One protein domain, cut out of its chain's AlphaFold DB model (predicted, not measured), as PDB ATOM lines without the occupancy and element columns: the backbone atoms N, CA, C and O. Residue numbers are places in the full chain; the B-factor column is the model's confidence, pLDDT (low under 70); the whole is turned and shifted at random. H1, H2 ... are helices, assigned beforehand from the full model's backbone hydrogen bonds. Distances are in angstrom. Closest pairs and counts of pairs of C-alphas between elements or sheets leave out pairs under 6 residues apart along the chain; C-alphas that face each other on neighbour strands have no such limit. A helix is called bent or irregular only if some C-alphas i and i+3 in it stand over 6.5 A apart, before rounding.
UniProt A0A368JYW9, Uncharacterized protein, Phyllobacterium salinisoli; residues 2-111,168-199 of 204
ATOM      1  N   ILE A   2     149.406 140.691 150.488       93.12
ATOM      2  CA  ILE A   2     148.904 140.216 149.172       93.12
ATOM      3  C   ILE A   2     148.869 138.679 149.044       93.12
ATOM      4  O   ILE A   2     147.818 138.130 148.737       93.12
ATOM      5  N   ASP A   3     149.974 137.975 149.322       94.38
ATOM      6  CA  ASP A   3     150.042 136.503 149.200       94.38
ATOM      7  C   ASP A   3     149.026 135.774 150.098       94.38
ATOM      8  O   ASP A   3     148.290 134.906 149.632       94.38
ATOM      9  N   SER A   4     148.931 136.156 151.375       95.69
ATOM     10  CA  SER A   4     147.986 135.546 152.317       95.69
ATOM     11  C   SER A   4     146.532 135.810 151.925       95.69
ATOM     12  O   SER A   4     145.713 134.892 151.967       95.69
ATOM     13  N   SER A   5     146.217 137.041 151.507       97.12
ATOM     14  CA  SER A   5     144.874 137.412 151.055       97.12
ATOM     15  C   SER A   5     144.505 136.672 149.772       97.12
ATOM     16  O   SER A   5     143.405 136.145 149.665       97.12
ATOM     17  N   PHE A   6     145.438 136.547 148.826       97.25
ATOM     18  CA  PHE A   6     145.197 135.830 147.578       97.25
ATOM     19  C   PHE A   6     144.998 134.327 147.796       97.25
ATOM     20  O   PHE A   6     144.062 133.754 147.246       97.25
ATOM     21  N   LYS A   7     145.795 133.687 148.661       97.06
ATOM     22  CA  LYS A   7     145.601 132.272 149.033       97.06
ATOM     23  C   LYS A   7     144.250 132.034 149.705       97.06
ATOM     24  O   LYS A   7     143.545 131.091 149.346       97.06
ATOM     25  N   SER A   8     143.872 132.899 150.649       97.44
ATOM     26  CA  SER A   8     142.558 132.853 151.302       97.44
ATOM     27  C   SER A   8     141.432 133.013 150.275       97.44
ATOM     28  O   SER A   8     140.531 132.175 150.213       97.44
ATOM     29  N   PHE A   9     141.542 133.999 149.384       97.38
ATOM     30  CA  PHE A   9     140.593 134.236 148.301       97.38
ATOM     31  C   PHE A   9     140.446 133.019 147.374       97.38
ATOM     32  O   PHE A   9     139.335 132.535 147.164       97.38
ATOM     33  N   GLN A  10     141.554 132.476 146.858       96.75
ATOM     34  CA  GLN A  10     141.546 131.328 145.943       96.75
ATOM     35  C   GLN A  10     141.005 130.052 146.588       96.75
ATOM     36  O   GLN A  10     140.391 129.241 145.899       96.75
ATOM     37  N   SER A  11     141.189 129.877 147.901       97.31
ATOM     38  CA  SER A  11     140.612 128.736 148.623       97.31
ATOM     39  C   SER A  11     139.079 128.746 148.624       97.31
ATOM     40  O   SER A  11     138.455 127.695 148.768       97.31
ATOM     41  N   ILE A  12     138.464 129.920 148.434       97.38
ATOM     42  CA  ILE A  12     137.009 130.093 148.399       97.38
ATOM     43  C   ILE A  12     136.499 130.223 146.967       97.38
ATOM     44  O   ILE A  12     135.502 129.585 146.639       97.38
ATOM     45  N   VAL A  13     137.170 131.013 146.126       97.06
ATOM     46  CA  VAL A  13     136.779 131.307 144.737       97.06
ATOM     47  C   VAL A  13     137.864 130.817 143.774       97.06
ATOM     48  O   VAL A  13     138.541 131.634 143.144       97.06
ATOM     49  N   PRO A  14     138.095 129.497 143.646       95.94
ATOM     50  CA  PRO A  14     138.959 128.985 142.591       95.94
ATOM     51  C   PRO A  14     138.299 129.202 141.212       95.94
ATOM     52  O   PRO A  14     137.074 129.340 141.137       95.94
ATOM     53  N   PRO A  15     139.071 129.208 140.106       93.88
ATOM     54  CA  PRO A  15     138.559 129.550 138.770       93.88
ATOM     55  C   PRO A  15     137.367 128.711 138.288       93.88
ATOM     56  O   PRO A  15     136.558 129.182 137.500       93.88
ATOM     57  N   ASN A  16     137.261 127.469 138.758       93.81
ATOM     58  CA  ASN A  16     136.251 126.494 138.356       93.81
ATOM     59  C   ASN A  16     135.094 126.346 139.359       93.81
ATOM     60  O   ASN A  16     134.288 125.426 139.221       93.81
ATOM     61  N   ARG A  17     135.006 127.198 140.390       94.56
ATOM     62  CA  ARG A  17     133.895 127.128 141.342       94.56
ATOM     63  C   ARG A  17     132.606 127.639 140.712       94.56
ATOM     64  O   ARG A  17     132.537 128.782 140.279       94.56
ATOM     65  N   THR A  18     131.567 126.816 140.800       95.44
ATOM     66  CA  THR A  18     130.193 127.158 140.402       95.44
ATOM     67  C   THR A  18     129.225 127.214 141.582       95.44
ATOM     68  O   THR A  18     128.143 127.774 141.461       95.44
ATOM     69  N   VAL A  19     129.593 126.667 142.743       96.00
ATOM     70  CA  VAL A  19     128.734 126.675 143.937       96.00
ATOM     71  C   VAL A  19     128.640 128.096 144.505       96.00
ATOM     72  O   VAL A  19     129.699 128.704 144.714       96.00
ATOM     73  N   PRO A  20     127.432 128.610 144.814       97.31
ATOM     74  CA  PRO A  20     127.249 129.898 145.477       97.31
ATOM     75  C   PRO A  20     128.120 130.100 146.721       97.31
ATOM     76  O   PRO A  20     128.563 129.145 147.370       97.31
ATOM     77  N   LEU A  21     128.382 131.357 147.060       96.19
ATOM     78  CA  LEU A  21     129.059 131.723 148.300       96.19
ATOM     79  C   LEU A  21     128.050 131.804 149.442       96.19
ATOM     80  O   LEU A  21     127.000 132.431 149.314       96.19
ATOM     81  N   SER A  22     128.408 131.243 150.596       93.62
ATOM     82  CA  SER A  22     127.725 131.605 151.839       93.62
ATOM     83  C   SER A  22     128.008 133.067 152.199       93.62
ATOM     84  O   SER A  22     128.991 133.646 151.731       93.62
ATOM     85  N   GLN A  23     127.205 133.659 153.091       89.31
ATOM     86  CA  GLN A  23     127.428 135.039 153.540       89.31
ATOM     87  C   GLN A  23     128.854 135.243 154.075       89.31
ATOM     88  O   GLN A  23     129.576 136.114 153.603       89.31
ATOM     89  N   GLY A  24     129.312 134.368 154.977       93.50
ATOM     90  CA  GLY A  24     130.662 134.465 155.536       93.50
ATOM     91  C   GLY A  24     131.780 134.227 154.512       93.50
ATOM     92  O   GLY A  24     132.880 134.762 154.668       93.50
ATOM     93  N   GLN A  25     131.523 133.445 153.456       96.06
ATOM     94  CA  GLN A  25     132.448 133.321 152.327       96.06
ATOM     95  C   GLN A  25     132.489 134.617 151.513       96.06
ATOM     96  O   GLN A  25     133.585 135.091 151.231       96.06
ATOM     97  N   SER A  26     131.326 135.197 151.200       94.19
ATOM     98  CA  SER A  26     131.184 136.473 150.487       94.19
ATOM     99  C   SER A  26     131.922 137.610 151.204       94.19
ATOM    100  O   SER A  26     132.782 138.269 150.615       94.19
ATOM    101  N   ASP A  27     131.696 137.761 152.510       94.50
ATOM    102  CA  ASP A  27     132.352 138.786 153.326       94.50
ATOM    103  C   ASP A  27     133.878 138.626 153.303       94.50
ATOM    104  O   ASP A  27     134.625 139.596 153.141       94.50
ATOM    105  N   ARG A  28     134.361 137.382 153.420       97.12
ATOM    106  CA  ARG A  28     135.796 137.087 153.420       97.12
ATOM    107  C   ARG A  28     136.440 137.377 152.071       97.12
ATOM    108  O   ARG A  28     137.499 137.999 152.049       97.12
ATOM    109  N   VAL A  29     135.822 136.966 150.965       96.69
ATOM    110  CA  VAL A  29     136.395 137.198 149.630       96.69
ATOM    111  C   VAL A  29     136.387 138.678 149.280       96.69
ATOM    112  O   VAL A  29     137.371 139.163 148.731       96.69
ATOM    113  N   CYS A  30     135.348 139.426 149.668       95.25
ATOM    114  CA  CYS A  30     135.307 140.873 149.478       95.25
ATOM    115  C   CYS A  30     136.398 141.560 150.306       95.25
ATOM    116  O   CYS A  30     137.135 142.401 149.788       95.25
ATOM    117  N   ARG A  31     136.568 141.171 151.575       95.50
ATOM    118  CA  ARG A  31     137.649 141.680 152.430       95.50
ATOM    119  C   ARG A  31     139.024 141.401 151.827       95.50
ATOM    120  O   ARG A  31     139.833 142.318 151.716       95.50
ATOM    121  N   ASP A  32     139.286 140.155 151.444       97.25
ATOM    122  CA  ASP A  32     140.585 139.739 150.916       97.25
ATOM    123  C   ASP A  32     140.879 140.432 149.571       97.25
ATOM    124  O   ASP A  32     141.995 140.907 149.362       97.25
ATOM    125  N   LEU A  33     139.873 140.586 148.701       95.56
ATOM    126  CA  LEU A  33     139.980 141.319 147.436       95.56
ATOM    127  C   LEU A  33     140.345 142.792 147.658       95.56
ATOM    128  O   LEU A  33     141.294 143.292 147.055       95.56
ATOM    129  N   ASN A  34     139.635 143.488 148.549       94.00
ATOM    130  CA  ASN A  34     139.935 144.886 148.860       94.00
ATOM    131  C   ASN A  34     141.315 145.038 149.520       94.00
ATOM    132  O   ASN A  34     142.042 145.975 149.192       94.00
ATOM    133  N   ALA A  35     141.706 144.104 150.394       94.69
ATOM    134  CA  ALA A  35     143.036 144.092 150.997       94.69
ATOM    135  C   ALA A  35     144.138 143.970 149.935       94.69
ATOM    136  O   ALA A  35     145.096 144.736 149.976       94.69
ATOM    137  N   ILE A  36     143.973 143.084 148.941       95.94
ATOM    138  CA  ILE A  36     144.927 142.949 147.829       95.94
ATOM    139  C   ILE A  36     145.107 144.286 147.106       95.94
ATOM    140  O   ILE A  36     146.234 144.742 146.949       95.94
ATOM    141  N   TYR A  37     144.023 144.946 146.692       94.81
ATOM    142  CA  TYR A  37     144.136 146.196 145.933       94.81
ATOM    143  C   TYR A  37     144.672 147.371 146.764       94.81
ATOM    144  O   TYR A  37     145.428 148.190 146.237       94.81
ATOM    145  N   ILE A  38     144.335 147.456 148.055       93.19
ATOM    146  CA  ILE A  38     144.925 148.451 148.965       93.19
ATOM    147  C   ILE A  38     146.430 148.212 149.108       93.19
ATOM    148  O   ILE A  38     147.211 149.156 148.975       93.19
ATOM    149  N   ASP A  39     146.839 146.962 149.316       95.56
ATOM    150  CA  ASP A  39     148.246 146.594 149.450       95.56
ATOM    151  C   ASP A  39     149.033 146.863 148.171       95.56
ATOM    152  O   ASP A  39     150.169 147.323 148.244       95.56
ATOM    153  N   ILE A  40     148.445 146.603 146.998       96.00
ATOM    154  CA  ILE A  40     149.063 146.912 145.706       96.00
ATOM    155  C   ILE A  40     149.382 148.405 145.628       96.00
ATOM    156  O   ILE A  40     150.528 148.769 145.376       96.00
ATOM    157  N   LEU A  41     148.399 149.271 145.881       93.88
ATOM    158  CA  LEU A  41     148.600 150.718 145.799       93.88
ATOM    159  C   LEU A  41     149.610 151.212 146.841       93.88
ATOM    160  O   LEU A  41     150.521 151.963 146.496       93.88
ATOM    161  N   GLY A  42     149.501 150.736 148.084       94.12
ATOM    162  CA  GLY A  42     150.448 151.076 149.145       94.12
ATOM    163  C   GLY A  42     151.872 150.612 148.835       94.12
ATOM    164  O   GLY A  42     152.829 151.334 149.098       94.12
ATOM    165  N   LEU A  43     152.037 149.439 148.220       96.38
ATOM    166  CA  LEU A  43     153.342 148.922 147.818       96.38
ATOM    167  C   LEU A  43     153.992 149.783 146.727       96.38
ATOM    168  O   LEU A  43     155.193 150.042 146.802       96.38
ATOM    169  N   LEU A  44     153.224 150.243 145.735       96.81
ATOM    170  CA  LEU A  44     153.738 151.136 144.689       96.81
ATOM    171  C   LEU A  44     154.212 152.473 145.273       96.81
ATOM    172  O   LEU A  44     155.289 152.950 144.909       96.81
ATOM    173  N   ASP A  45     153.448 153.050 146.202       96.19
ATOM    174  CA  ASP A  45     153.833 154.291 146.880       96.19
ATOM    175  C   ASP A  45     155.063 154.078 147.784       96.19
ATOM    176  O   ASP A  45     155.992 154.889 147.762       96.19
ATOM    177  N   ASN A  46     155.137 152.953 148.504       97.25
ATOM    178  CA  ASN A  46     156.302 152.594 149.318       97.25
ATOM    179  C   ASN A  46     157.572 152.436 148.473       97.25
ATOM    180  O   ASN A  46     158.628 152.929 148.867       97.25
ATOM    181  N   TYR A  47     157.490 151.787 147.306       98.19
ATOM    182  CA  TYR A  47     158.636 151.693 146.400       98.19
ATOM    183  C   TYR A  47     159.069 153.066 145.892       98.19
ATOM    184  O   TYR A  47     160.265 153.353 145.900       98.19
ATOM    185  N   ALA A  48     158.123 153.931 145.508       98.19
ATOM    186  CA  ALA A  48     158.450 155.284 145.068       98.19
ATOM    187  C   ALA A  48     159.247 156.040 146.140       98.19
ATOM    188  O   ALA A  48     160.314 156.578 145.851       98.19
ATOM    189  N   TRP A  49     158.771 156.020 147.385       97.75
ATOM    190  CA  TRP A  49     159.444 156.690 148.496       97.75
ATOM    191  C   TRP A  49     160.785 156.075 148.869       97.75
ATOM    192  O   TRP A  49     161.739 156.818 149.091       97.75
ATOM    193  N   ALA A  50     160.887 154.747 148.905       97.56
ATOM    194  CA  ALA A  50     162.145 154.071 149.206       97.56
ATOM    195  C   ALA A  50     163.236 154.457 148.196       97.56
ATOM    196  O   ALA A  50     164.357 154.780 148.581       97.56
ATOM    197  N   MET A  51     162.893 154.487 146.906       98.00
ATOM    198  CA  MET A  51     163.827 154.867 145.846       98.00
ATOM    199  C   MET A  51     164.201 156.356 145.913       98.00
ATOM    200  O   MET A  51     165.379 156.695 145.805       98.00
ATOM    201  N   VAL A  52     163.225 157.242 146.158       97.69
ATOM    202  CA  VAL A  52     163.467 158.686 146.347       97.69
ATOM    203  C   VAL A  52     164.385 158.945 147.539       97.69
ATOM    204  O   VAL A  52     165.309 159.743 147.425       97.69
ATOM    205  N   TYR A  53     164.181 158.257 148.661       96.38
ATOM    206  CA  TYR A  53     165.043 158.400 149.834       96.38
ATOM    207  C   TYR A  53     166.468 157.891 149.575       96.38
ATOM    208  O   TYR A  53     167.437 158.470 150.062       96.38
ATOM    209  N   GLN A  54     166.603 156.813 148.800       95.69
ATOM    210  CA  GLN A  54     167.891 156.174 148.549       95.69
ATOM    211  C   GLN A  54     168.778 156.957 147.570       95.69
ATOM    212  O   GLN A  54     169.999 156.956 147.733       95.69
ATOM    213  N   ALA A  55     168.191 157.594 146.553       96.50
ATOM    214  CA  ALA A  55     168.960 158.209 145.466       96.50
ATOM    215  C   ALA A  55     168.329 159.465 144.844       96.50
ATOM    216  O   ALA A  55     168.952 160.089 143.991       96.50
ATOM    217  N   GLY A  56     167.107 159.842 145.230       96.88
ATOM    218  CA  GLY A  56     166.453 161.030 144.689       96.88
ATOM    219  C   GLY A  56     167.220 162.307 145.036       96.88
ATOM    220  O   GLY A  56     167.819 162.421 146.106       96.88
ATOM    221  N   SER A  57     167.182 163.290 144.142       97.38
ATOM    222  CA  SER A  57     167.779 164.608 144.366       97.38
ATOM    223  C   SER A  57     167.121 165.348 145.544       97.38
ATOM    224  O   SER A  57     165.972 165.057 145.895       97.38
ATOM    225  N   PRO A  58     167.779 166.372 146.130       97.25
ATOM    226  CA  PRO A  58     167.178 167.179 147.195       97.25
ATOM    227  C   PRO A  58     165.822 167.787 146.807       97.25
ATOM    228  O   PRO A  58     164.919 167.866 147.636       97.25
ATOM    229  N   ALA A  59     165.654 168.168 145.535       96.62
ATOM    230  CA  ALA A  59     164.393 168.692 145.017       96.62
ATOM    231  C   ALA A  59     163.275 167.637 145.034       96.62
ATOM    232  O   ALA A  59     162.153 167.934 145.441       96.62
ATOM    233  N   THR A  60     163.582 166.401 144.637       97.06
ATOM    234  CA  THR A  60     162.622 165.290 144.648       97.06
ATOM    235  C   THR A  60     162.284 164.856 146.069       97.06
ATOM    236  O   THR A  60     161.115 164.637 146.375       97.06
ATOM    237  N   GLN A  61     163.269 164.801 146.970       96.25
ATOM    238  CA  GLN A  61     163.037 164.494 148.386       96.25
ATOM    239  C   GLN A  61     162.162 165.552 149.080       96.25
ATOM    240  O   GLN A  61     161.370 165.214 149.956       96.25
ATOM    241  N   ALA A  62     162.270 166.820 148.670       95.88
ATOM    242  CA  ALA A  62     161.463 167.927 149.186       95.88
ATOM    243  C   ALA A  62     160.100 168.096 148.482       95.88
ATOM    244  O   ALA A  62     159.349 169.023 148.800       95.88
ATOM    245  N   ALA A  63     159.762 167.242 147.510       95.31
ATOM    246  CA  ALA A  63     158.499 167.346 146.793       95.31
ATOM    247  C   ALA A  63     157.294 167.113 147.723       95.31
ATOM    248  O   ALA A  63     157.369 166.421 148.741       95.31
ATOM    249  N   LYS A  64     156.132 167.666 147.346       95.31
ATOM    250  CA  LYS A  64     154.880 167.458 148.092       95.31
ATOM    251  C   LYS A  64     154.603 165.956 148.222       95.31
ATOM    252  O   LYS A  64     154.618 165.283 147.190       95.31
ATOM    253  N   PRO A  65     154.241 165.432 149.408       91.44
ATOM    254  CA  PRO A  65     154.182 163.988 149.586       91.44
ATOM    255  C   PRO A  65     153.265 163.243 148.600       91.44
ATOM    256  O   PRO A  65     153.635 162.217 148.044       91.44
ATOM    257  N   LEU A  66     152.098 163.813 148.282       90.38
ATOM    258  CA  LEU A  66     151.135 163.239 147.326       90.38
ATOM    259  C   LEU A  66     151.573 163.321 145.847       90.38
ATOM    260  O   LEU A  66     150.896 162.803 144.946       90.38
ATOM    261  N   ALA A  67     152.677 164.016 145.570       93.25
ATOM    262  CA  ALA A  67     153.266 164.125 144.243       93.25
ATOM    263  C   ALA A  67     154.286 163.008 143.956       93.25
ATOM    264  O   ALA A  67     154.560 162.760 142.782       93.25
ATOM    265  N   ILE A  68     154.791 162.314 144.985       96.25
ATOM    266  CA  ILE A  68     155.694 161.170 144.823       96.25
ATOM    267  C   ILE A  68     154.896 159.918 144.469       96.25
ATOM    268  O   ILE A  68     153.995 159.504 145.191       96.25
ATOM    269  N   ASN A  69     155.219 159.344 143.314       95.94
ATOM    270  CA  ASN A  69     154.688 158.090 142.789       95.94
ATOM    271  C   ASN A  69     155.589 157.654 141.619       95.94
ATOM    272  O   ASN A  69     156.102 158.520 140.909       95.94
ATOM    273  N   LEU A  70     155.733 156.345 141.384       97.75
ATOM    274  CA  LEU A  70     156.621 155.765 140.358       97.75
ATOM    275  C   LEU A  70     156.417 156.324 138.936       97.75
ATOM    276  O   LEU A  70     157.333 156.282 138.120       97.75
ATOM    277  N   PHE A  71     155.228 156.848 138.625       96.94
ATOM    278  CA  PHE A  71     154.855 157.285 137.275       96.94
ATOM    279  C   PHE A  71     154.621 158.800 137.150       96.94
ATOM    280  O   PHE A  71     154.176 159.265 136.095       96.94
ATOM    281  N   LYS A  72     154.877 159.578 138.214       95.94
ATOM    282  CA  LYS A  72     154.641 161.033 138.252       95.94
ATOM    283  C   LYS A  72     155.923 161.850 138.029       95.94
ATOM    284  O   LYS A  72     157.005 161.377 138.373       95.94
ATOM    285  N   PRO A  73     155.805 163.110 137.551       95.62
ATOM    286  CA  PRO A  73     156.949 163.938 137.174       95.62
ATOM    287  C   PRO A  73     158.072 164.064 138.212       95.62
ATOM    288  O   PRO A  73     159.215 163.916 137.797       95.62
ATOM    289  N   PRO A  74     157.816 164.267 139.525       95.75
ATOM    290  CA  PRO A  74     158.908 164.353 140.497       95.75
ATOM    291  C   PRO A  74     159.811 163.116 140.498       95.75
ATOM    292  O   PRO A  74     161.016 163.239 140.638       95.75
ATOM    293  N   PHE A  75     159.237 161.930 140.288       97.94
ATOM    294  CA  PHE A  75     159.991 160.685 140.203       97.94
ATOM    295  C   PHE A  75     160.616 160.496 138.816       97.94
ATOM    296  O   PHE A  75     161.797 160.196 138.694       97.94
ATOM    297  N   THR A  76     159.832 160.683 137.749       97.56
ATOM    298  CA  THR A  76     160.259 160.349 136.379       97.56
ATOM    299  C   THR A  76     161.244 161.351 135.777       97.56
ATOM    300  O   THR A  76     161.933 161.020 134.815       97.56
ATOM    301  N   ALA A  77     161.274 162.585 136.286       97.06
ATOM    302  CA  ALA A  77     162.190 163.631 135.835       97.06
ATOM    303  C   ALA A  77     163.498 163.678 136.643       97.06
ATOM    304  O   ALA A  77     164.437 164.350 136.221       97.06
ATOM    305  N   ASP A  78     163.573 162.983 137.782       98.12
ATOM    306  CA  ASP A  78     164.783 162.942 138.599       98.12
ATOM    307  C   ASP A  78     165.887 162.154 137.887       98.12
ATOM    308  O   ASP A  78     165.695 160.999 137.505       98.12
ATOM    309  N   THR A  79     167.055 162.770 137.706       97.62
ATOM    310  CA  THR A  79     168.165 162.190 136.938       97.62
ATOM    311  C   THR A  79     168.642 160.847 137.493       97.62
ATOM    312  O   THR A  79     168.969 159.963 136.703       97.62
ATOM    313  N   ALA A  80     168.657 160.669 138.817       96.50
ATOM    314  CA  ALA A  80     169.112 159.428 139.441       96.50
ATOM    315  C   ALA A  80     168.072 158.303 139.315       96.50
ATOM    316  O   ALA A  80     168.421 157.132 139.192       96.50
ATOM    317  N   LEU A  81     166.783 158.652 139.302       98.06
ATOM    318  CA  LEU A  81     165.683 157.687 139.204       98.06
ATOM    319  C   LEU A  81     165.315 157.362 137.751       98.06
ATOM    320  O   LEU A  81     164.759 156.293 137.479       98.06
ATOM    321  N   LYS A  82     165.633 158.264 136.816       97.69
ATOM    322  CA  LYS A  82     165.206 158.218 135.415       97.69
ATOM    323  C   LYS A  82     165.471 156.880 134.711       97.69
ATOM    324  O   LYS A  82     164.526 156.384 134.099       97.69
ATOM    325  N   PRO A  83     166.654 156.241 134.816       97.75
ATOM    326  CA  PRO A  83     166.884 154.953 134.157       97.75
ATOM    327  C   PRO A  83     165.872 153.880 134.579       97.75
ATOM    328  O   PRO A  83     165.353 153.141 133.746       97.75
ATOM    329  N   THR A  84     165.523 153.836 135.868       98.19
ATOM    330  CA  THR A  84     164.515 152.894 136.375       98.19
ATOM    331  C   THR A  84     163.098 153.352 136.041       98.19
ATOM    332  O   THR A  84     162.248 152.533 135.696       98.19
ATOM    333  N   ALA A  85     162.837 154.661 136.091       98.00
ATOM    334  CA  ALA A  85     161.547 155.235 135.723       98.00
ATOM    335  C   ALA A  85     161.174 154.958 134.257       98.00
ATOM    336  O   ALA A  85     159.998 154.718 133.974       98.00
ATOM    337  N   ASP A  86     162.156 154.958 133.350       98.38
ATOM    338  CA  ASP A  86     161.976 154.649 131.929       98.38
ATOM    339  C   ASP A  86     161.582 153.173 131.730       98.38
ATOM    340  O   ASP A  86     160.630 152.888 131.005       98.38
ATOM    341  N   ILE A  87     162.218 152.239 132.453       98.31
ATOM    342  CA  ILE A  87     161.834 150.812 132.456       98.31
ATOM    343  C   ILE A  87     160.407 150.638 132.991       98.31
ATOM    344  O   ILE A  87     159.610 149.873 132.444       98.31
ATOM    345  N   LEU A  88     160.066 151.359 134.061       98.44
ATOM    346  CA  LEU A  88     158.751 151.270 134.688       98.44
ATOM    347  C   LEU A  88     157.626 151.827 133.800       98.44
ATOM    348  O   LEU A  88     156.480 151.427 133.995       98.44
ATOM    349  N   GLN A  89     157.897 152.681 132.802       97.44
ATOM    350  CA  GLN A  89     156.836 153.309 131.995       97.44
ATOM    351  C   GLN A  89     155.874 152.313 131.337       97.44
ATOM    352  O   GLN A  89     154.698 152.640 131.174       97.44
ATOM    353  N   VAL A  90     156.319 151.091 131.028       98.00
ATOM    354  CA  VAL A  90     155.458 150.043 130.452       98.00
ATOM    355  C   VAL A  90     154.261 149.679 131.350       98.00
ATOM    356  O   VAL A  90     153.237 149.218 130.856       98.00
ATOM    357  N   PHE A  91     154.347 149.926 132.661       98.44
ATOM    358  CA  PHE A  91     153.279 149.636 133.626       98.44
ATOM    359  C   PHE A  91     152.338 150.821 133.881       98.44
ATOM    360  O   PHE A  91     151.384 150.690 134.646       98.44
ATOM    361  N   LYS A  92     152.576 151.985 133.264       97.12
ATOM    362  CA  LYS A  92     151.832 153.219 133.561       97.12
ATOM    363  C   LYS A  92     150.338 153.105 133.269       97.12
ATOM    364  O   LYS A  92     149.524 153.578 134.056       97.12
ATOM    365  N   ASP A  93     149.965 152.499 132.147       97.00
ATOM    366  CA  ASP A  93     148.549 152.358 131.796       97.00
ATOM    367  C   ASP A  93     147.854 151.297 132.650       97.00
ATOM    368  O   ASP A  93     146.723 151.507 133.083       97.00
ATOM    369  N   TRP A  94     148.561 150.217 132.994       97.00
ATOM    370  CA  TRP A  94     148.084 149.251 133.981       97.00
ATOM    371  C   TRP A  94     147.821 149.914 135.343       97.00
ATOM    372  O   TRP A  94     146.764 149.702 135.934       97.00
ATOM    373  N   GLU A  95     148.723 150.776 135.817       95.38
ATOM    374  CA  GLU A  95     148.553 151.460 137.101       95.38
ATOM    375  C   GLU A  95     147.313 152.363 137.120       95.38
ATOM    376  O   GLU A  95     146.565 152.352 138.103       95.38
ATOM    377  N   LYS A  96     147.034 153.074 136.019       93.06
ATOM    378  CA  LYS A  96     145.800 153.864 135.890       93.06
ATOM    379  C   LYS A  96     144.569 152.980 136.048       93.06
ATOM    380  O   LYS A  96     143.656 153.352 136.780       93.06
ATOM    381  N   VAL A  97     144.550 151.818 135.393       91.56
ATOM    382  CA  VAL A  97     143.431 150.866 135.462       91.56
ATOM    383  C   VAL A  97     143.259 150.313 136.880       91.56
ATOM    384  O   VAL A  97     142.149 150.282 137.403       91.56
ATOM    385  N   VAL A  98     144.341 149.922 137.554       91.50
ATOM    386  CA  VAL A  98     144.268 149.453 138.949       91.50
ATOM    387  C   VAL A  98     143.763 150.560 139.875       91.50
ATOM    388  O   VAL A  98     142.931 150.316 140.753       91.50
ATOM    389  N   LYS A  99     144.213 151.800 139.656       88.62
ATOM    390  CA  LYS A  99     143.722 152.951 140.407       88.62
ATOM    391  C   LYS A  99     142.239 153.184 140.184       88.62
ATOM    392  O   LYS A  99     141.576 153.424 141.178       88.62
ATOM    393  N   THR A 100     141.693 153.085 138.974       85.88
ATOM    394  CA  THR A 100     140.247 153.301 138.768       85.88
ATOM    395  C   THR A 100     139.379 152.229 139.422       85.88
ATOM    396  O   THR A 100     138.282 152.550 139.877       85.88
ATOM    397  N   ARG A 101     139.866 150.983 139.539       83.81
ATOM    398  CA  ARG A 101     139.146 149.904 140.242       83.81
ATOM    399  C   ARG A 101     138.956 150.197 141.733       83.81
ATOM    400  O   ARG A 101     137.901 149.892 142.274       83.81
ATOM    401  N   ARG A 102     139.958 150.789 142.399       77.50
ATOM    402  CA  ARG A 102     139.899 151.118 143.839       77.50
ATOM    403  C   ARG A 102     139.475 152.560 144.110       77.50
ATOM    404  O   ARG A 102     138.662 152.810 144.991       77.50
ATOM    405  N   ASN A 103     140.115 153.515 143.440       69.31
ATOM    406  CA  ASN A 103     139.896 154.954 143.578       69.31
ATOM    407  C   ASN A 103     138.936 155.405 142.483       69.31
ATOM    408  O   ASN A 103     139.365 155.631 141.349       69.31
ATOM    409  N   PRO A 104     137.662 155.624 142.819       54.97
ATOM    410  CA  PRO A 104     137.224 157.017 142.767       54.97
ATOM    411  C   PRO A 104     136.070 157.370 143.722       54.97
ATOM    412  O   PRO A 104     134.985 156.804 143.641       54.97
ATOM    413  N   ALA A 105     136.322 158.424 144.509       47.53
ATOM    414  CA  ALA A 105     135.383 159.248 145.277       47.53
ATOM    415  C   ALA A 105     134.488 158.515 146.297       47.53
ATOM    416  O   ALA A 105     134.229 157.324 146.214       47.53
ATOM    417  N   ALA A 106     133.998 159.251 147.292       47.50
ATOM    418  CA  ALA A 106     133.177 158.766 148.407       47.50
ATOM    419  C   ALA A 106     131.801 158.162 148.010       47.50
ATOM    420  O   ALA A 106     130.918 158.046 148.854       47.50
ATOM    421  N   HIS A 107     131.608 157.796 146.740       51.31
ATOM    422  CA  HIS A 107     130.334 157.412 146.129       51.31
ATOM    423  C   HIS A 107     130.317 155.990 145.548       51.31
ATOM    424  O   HIS A 107     129.315 155.607 144.954       51.31
ATOM    425  N   ARG A 108     131.389 155.198 145.694       65.94
ATOM    426  CA  ARG A 108     131.459 153.839 145.131       65.94
ATOM    427  C   ARG A 108     131.500 152.740 146.187       65.94
ATOM    428  O   ARG A 108     132.051 152.918 147.272       65.94
ATOM    429  N   MET A 109     130.898 151.601 145.842       76.75
ATOM    430  CA  MET A 109     130.904 150.396 146.668       76.75
ATOM    431  C   MET A 109     132.327 149.821 146.752       76.75
ATOM    432  O   MET A 109     133.056 149.867 145.758       76.75
ATOM    433  N   PRO A 110     132.732 149.235 147.895       86.81
ATOM    434  CA  PRO A 110     133.921 148.390 147.948       86.81
ATOM    435  C   PRO A 110     133.874 147.302 146.871       86.81
ATOM    436  O   PRO A 110     132.788 146.909 146.439       86.81
ATOM    437  N   LEU A 111     135.038 146.768 146.481       91.00
ATOM    438  CA  LEU A 111     135.086 145.665 145.521       91.00
ATOM    439  C   LEU A 111     134.253 144.492 146.049       91.00
ATOM    440  O   LEU A 111     134.557 143.949 147.113       91.00
ATOM    441  N   GLY A 168     128.401 150.454 136.896       79.88
ATOM    442  CA  GLY A 168     129.685 150.194 136.268       79.88
ATOM    443  C   GLY A 168     129.792 148.822 135.606       79.88
ATOM    444  O   GLY A 168     128.924 147.957 135.734       79.88
ATOM    445  N   PRO A 169     130.913 148.581 134.907       85.25
ATOM    446  CA  PRO A 169     131.169 147.288 134.301       85.25
ATOM    447  C   PRO A 169     131.383 146.214 135.370       85.25
ATOM    448  O   PRO A 169     132.094 146.415 136.361       85.25
ATOM    449  N   VAL A 170     130.832 145.033 135.105       90.19
ATOM    450  CA  VAL A 170     131.142 143.818 135.854       90.19
ATOM    451  C   VAL A 170     132.465 143.252 135.342       90.19
ATOM    452  O   VAL A 170     132.600 142.966 134.153       90.19
ATOM    453  N   MET A 171     133.440 143.085 136.231       92.50
ATOM    454  CA  MET A 171     134.780 142.614 135.882       92.50
ATOM    455  C   MET A 171     134.943 141.135 136.201       92.50
ATOM    456  O   MET A 171     134.424 140.653 137.203       92.50
ATOM    457  N   ASP A 172     135.702 140.419 135.380       95.31
ATOM    458  CA  ASP A 172     136.084 139.043 135.683       95.31
ATOM    459  C   ASP A 172     137.165 139.010 136.767       95.31
ATOM    460  O   ASP A 172     138.102 139.801 136.751       95.31
ATOM    461  N   ILE A 173     137.072 138.082 137.717       95.56
ATOM    462  CA  ILE A 173     138.145 137.844 138.695       95.56
ATOM    463  C   ILE A 173     139.366 137.252 137.985       95.56
ATOM    464  O   ILE A 173     140.501 137.647 138.251       95.56
ATOM    465  N   TYR A 174     139.130 136.305 137.078       96.19
ATOM    466  CA  TYR A 174     140.165 135.603 136.328       96.19
ATOM    467  C   TYR A 174     140.093 136.005 134.847       96.19
ATOM    468  O   TYR A 174     139.011 135.911 134.273       96.19
ATOM    469  N   PRO A 175     141.207 136.438 134.219       95.62
ATOM    470  CA  PRO A 175     142.584 136.423 134.731       95.62
ATOM    471  C   PRO A 175     143.021 137.698 135.485       95.62
ATOM    472  O   PRO A 175     144.153 137.745 135.961       95.62
ATOM    473  N   ILE A 176     142.146 138.702 135.630       95.81
ATOM    474  CA  ILE A 176     142.498 140.058 136.099       95.81
ATOM    475  C   ILE A 176     143.270 140.066 137.426       95.81
ATOM    476  O   ILE A 176     144.333 140.676 137.514       95.81
ATOM    477  N   LEU A 177     142.760 139.401 138.465       95.75
ATOM    478  CA  LEU A 177     143.370 139.443 139.795       95.75
ATOM    479  C   LEU A 177     144.782 138.812 139.812       95.75
ATOM    480  O   LEU A 177     145.712 139.472 140.285       95.75
ATOM    481  N   PRO A 178     144.999 137.587 139.284       96.69
ATOM    482  CA  PRO A 178     146.350 137.047 139.118       96.69
ATOM    483  C   PRO A 178     147.274 137.925 138.268       96.69
ATOM    484  O   PRO A 178     148.457 138.050 138.588       96.69
ATOM    485  N   GLU A 179     146.761 138.525 137.192       97.25
ATOM    486  CA  GLU A 179     147.554 139.391 136.318       97.25
ATOM    487  C   GLU A 179     148.026 140.647 137.044       97.25
ATOM    488  O   GLU A 179     149.217 140.951 136.986       97.25
ATOM    489  N   ASP A 180     147.149 141.325 137.787       97.06
ATOM    490  CA  ASP A 180     147.510 142.497 138.588       97.06
ATOM    491  C   ASP A 180     148.604 142.163 139.609       97.06
ATOM    492  O   ASP A 180     149.605 142.876 139.705       97.06
ATOM    493  N   ILE A 181     148.470 141.039 140.322       97.50
ATOM    494  CA  ILE A 181     149.514 140.550 141.235       97.50
ATOM    495  C   ILE A 181     150.818 140.297 140.462       97.50
ATOM    496  O   ILE A 181     151.899 140.683 140.912       97.50
ATOM    497  N   GLY A 182     150.735 139.697 139.274       97.94
ATOM    498  CA  GLY A 182     151.882 139.457 138.401       97.94
ATOM    499  C   GLY A 182     152.601 140.741 137.972       97.94
ATOM    500  O   GLY A 182     153.833 140.782 137.988       97.94
ATOM    501  N   GLN A 183     151.865 141.804 137.631       98.12
ATOM    502  CA  GLN A 183     152.455 143.106 137.295       98.12
ATOM    503  C   GLN A 183     153.186 143.711 138.497       98.12
ATOM    504  O   GLN A 183     154.318 144.177 138.369       98.12
ATOM    505  N   VAL A 184     152.596 143.616 139.687       97.19
ATOM    506  CA  VAL A 184     153.198 144.106 140.935       97.19
ATOM    507  C   VAL A 184     154.490 143.364 141.261       97.19
ATOM    508  O   VAL A 184     155.472 143.983 141.667       97.19
ATOM    509  N   VAL A 185     154.536 142.048 141.033       98.12
ATOM    510  CA  VAL A 185     155.767 141.256 141.186       98.12
ATOM    511  C   VAL A 185     156.853 141.734 140.219       98.12
ATOM    512  O   VAL A 185     158.010 141.860 140.623       98.12
ATOM    513  N   LYS A 186     156.510 142.031 138.958       98.56
ATOM    514  CA  LYS A 186     157.472 142.557 137.972       98.56
ATOM    515  C   LYS A 186     158.013 143.926 138.388       98.56
ATOM    516  O   LYS A 186     159.229 144.105 138.402       98.56
ATOM    517  N   ILE A 187     157.138 144.847 138.793       98.56
ATOM    518  CA  ILE A 187     157.528 146.167 139.318       98.56
ATOM    519  C   ILE A 187     158.422 146.010 140.548       98.56
ATOM    520  O   ILE A 187     159.473 146.638 140.633       98.56
ATOM    521  N   GLY A 188     158.043 145.130 141.477       98.06
ATOM    522  CA  GLY A 188     158.814 144.864 142.685       98.06
ATOM    523  C   GLY A 188     160.223 144.364 142.386       98.06
ATOM    524  O   GLY A 188     161.166 144.808 143.031       98.06
ATOM    525  N   ARG A 189     160.402 143.504 141.374       98.38
ATOM    526  CA  ARG A 189     161.738 143.071 140.932       98.38
ATOM    527  C   ARG A 189     162.576 144.246 140.430       98.38
ATOM    528  O   ARG A 189     163.717 144.376 140.851       98.38
ATOM    529  N   ILE A 190     162.001 145.111 139.595       98.56
ATOM    530  CA  ILE A 190     162.684 146.303 139.068       98.56
ATOM    531  C   ILE A 190     163.103 147.238 140.213       98.56
ATOM    532  O   ILE A 190     164.270 147.613 140.311       98.56
ATOM    533  N   ALA A 191     162.177 147.556 141.122       98.00
ATOM    534  CA  ALA A 191     162.450 148.420 142.268       98.00
ATOM    535  C   ALA A 191     163.499 147.815 143.216       98.00
ATOM    536  O   ALA A 191     164.394 148.512 143.684       98.00
ATOM    537  N   GLN A 192     163.437 146.508 143.482       97.06
ATOM    538  CA  GLN A 192     164.415 145.832 144.334       97.06
ATOM    539  C   GLN A 192     165.810 145.777 143.712       97.06
ATOM    540  O   GLN A 192     166.780 145.874 144.456       97.06
ATOM    541  N   THR A 193     165.932 145.606 142.393       97.69
ATOM    542  CA  THR A 193     167.230 145.693 141.709       97.69
ATOM    543  C   THR A 193     167.838 147.073 141.926       97.69
ATOM    544  O   THR A 193     168.936 147.169 142.467       97.69
ATOM    545  N   PHE A 194     167.071 148.133 141.653       97.25
ATOM    546  CA  PHE A 194     167.509 149.506 141.891       97.25
ATOM    547  C   PHE A 194     167.950 149.736 143.344       97.25
ATOM    548  O   PHE A 194     169.030 150.268 143.593       97.25
ATOM    549  N   LEU A 195     167.134 149.312 144.315       96.62
ATOM    550  CA  LEU A 195     167.422 149.501 145.739       96.62
ATOM    551  C   LEU A 195     168.670 148.737 146.202       96.62
ATOM    552  O   LEU A 195     169.323 149.183 147.136       96.62
ATOM    553  N   ARG A 196     169.019 147.607 145.575       95.38
ATOM    554  CA  ARG A 196     170.270 146.884 145.872       95.38
ATOM    555  C   ARG A 196     171.485 147.583 145.278       95.38
ATOM    556  O   ARG A 196     172.511 147.648 145.938       95.38
ATOM    557  N   GLU A 197     171.360 148.106 144.062       94.12
ATOM    558  CA  GLU A 197     172.437 148.831 143.374       94.12
ATOM    559  C   GLU A 197     172.757 150.170 144.045       94.12
ATOM    560  O   GLU A 197     173.908 150.595 144.064       94.12
ATOM    561  N   HIS A 198     171.744 150.815 144.626       90.94
ATOM    562  CA  HIS A 198     171.881 152.103 145.306       90.94
ATOM    563  C   HIS A 198     171.911 151.968 146.830       90.94
ATOM    564  O   HIS A 198     172.109 152.962 147.526       90.94
ATOM    565  N   GLY A 199     171.700 150.763 147.360       79.19
ATOM    566  CA  GLY A 199     171.768 150.469 148.784       79.19
ATOM    567  C   GLY A 199     173.177 150.730 149.298       79.19
ATOM    568  O   GLY A 199     174.156 150.312 148.686       79.19
TER     569      GLY A 199
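AT A GLANCE: This is residues 2 to 111 and 168 to 199 of the 204 residues of an uncharacterized protein of Phyllobacterium salinisoli (UniProt A0A368JYW9). Picture one long helix, H2, as the spine, with H1 folded back along its residues 25 to 40 and H6 packed along its residues 40 to 55. A sharply bent helix, H5, adds its first arm H5a side by side with H6 and brings its second arm H5b to residues 37 to 41 of H2, while the short helices H3 and H4 lie near the end of H2 at residue 55. The printed part has 142 residues with six named helices, in the order H1, H2, H3, H4, H5, H6, and no named strand; the class is all helix. The whole is elongated, spanning 55 by 33 by 22 A, and only just compact, close to loose, with a radius of gyration of the C-alphas of 17.3 A.

IN THESE COORDINATES: Find C-alpha 2 at (148.904, 140.216, 149.172); there H1 begins, residues 2 to 12, 15.6 A long. From C-alpha 23 at (127.428, 135.039, 153.540), H2 runs 48.2 A over residues 23 to 55. Next come H3, residues 58 to 61, and H4, residues 73 to 76. H5, residues 82 to 102, was assigned as one helix by its hydrogen bonds but is bent: C-alphas 90 and 93 are 7.4 A apart. Its arms are H5a, residues 82 to 90, 13.7 A, and H5b, residues 93 to 102, 14.9 A; H5a is irregular, with C-alphas 87 and 90 6.7 A apart. H6, residues 176 to 198, runs 33.1 A to C-alpha 198 at (171.881, 152.103, 145.306).

HOW THE PARTS SIT: Start at the hub, H2, which touches four other helices. H1 and H2 form a helical hairpin at a shallow tilt of 18 degrees, opposite ways; their closest C-alphas, of Ser 5 and Asp 32, are 4.9 A apart. H6 touches H2 at a shallow tilt of 24 degrees, the same way, closest at C-alphas Met 51 and Leu 195, 6.5 A. H5b touches H2 at a steep tilt of 46 degrees, closest at C-alphas Tyr 37 and Arg 102, 6.8 A. H3 and H2 only just touch, only at the corner, with 3 pairs of C-alphas within 8 A, the closest being Val 52 and Gln 61 at 6.2 A. Farther out, residues 187 to 194 of H6 touch H5a at a shallow tilt of 9 degrees, opposite ways, closest at C-alphas Leu 88 and Ile 187, 7.0 A. H4 and H5a touch only at the corner, closest at C-alphas Thr 76 and Ala 85, 5.3 A. H1 and H5a are apart. In H2, H5b and H6 every O i to N i+4 pair is within hydrogen-bond range, against 6 of 7 in H1 and 3 of 5 in H5a; H3 and H4 are too short for such a pair.

THE WHOLE: The two C-alphas farthest apart, of Val 19 and Pro 58, are 55.9 A apart. Residues 112 to 167 are not printed, and C-alphas 111 and 168 stand 11.6 A apart across this cut, in the link from H5 to H6. The link from H3 to H4 is long. The mean pLDDT of the printed part is 93.6; look for low confidence, under 70, at residues 103 to 108.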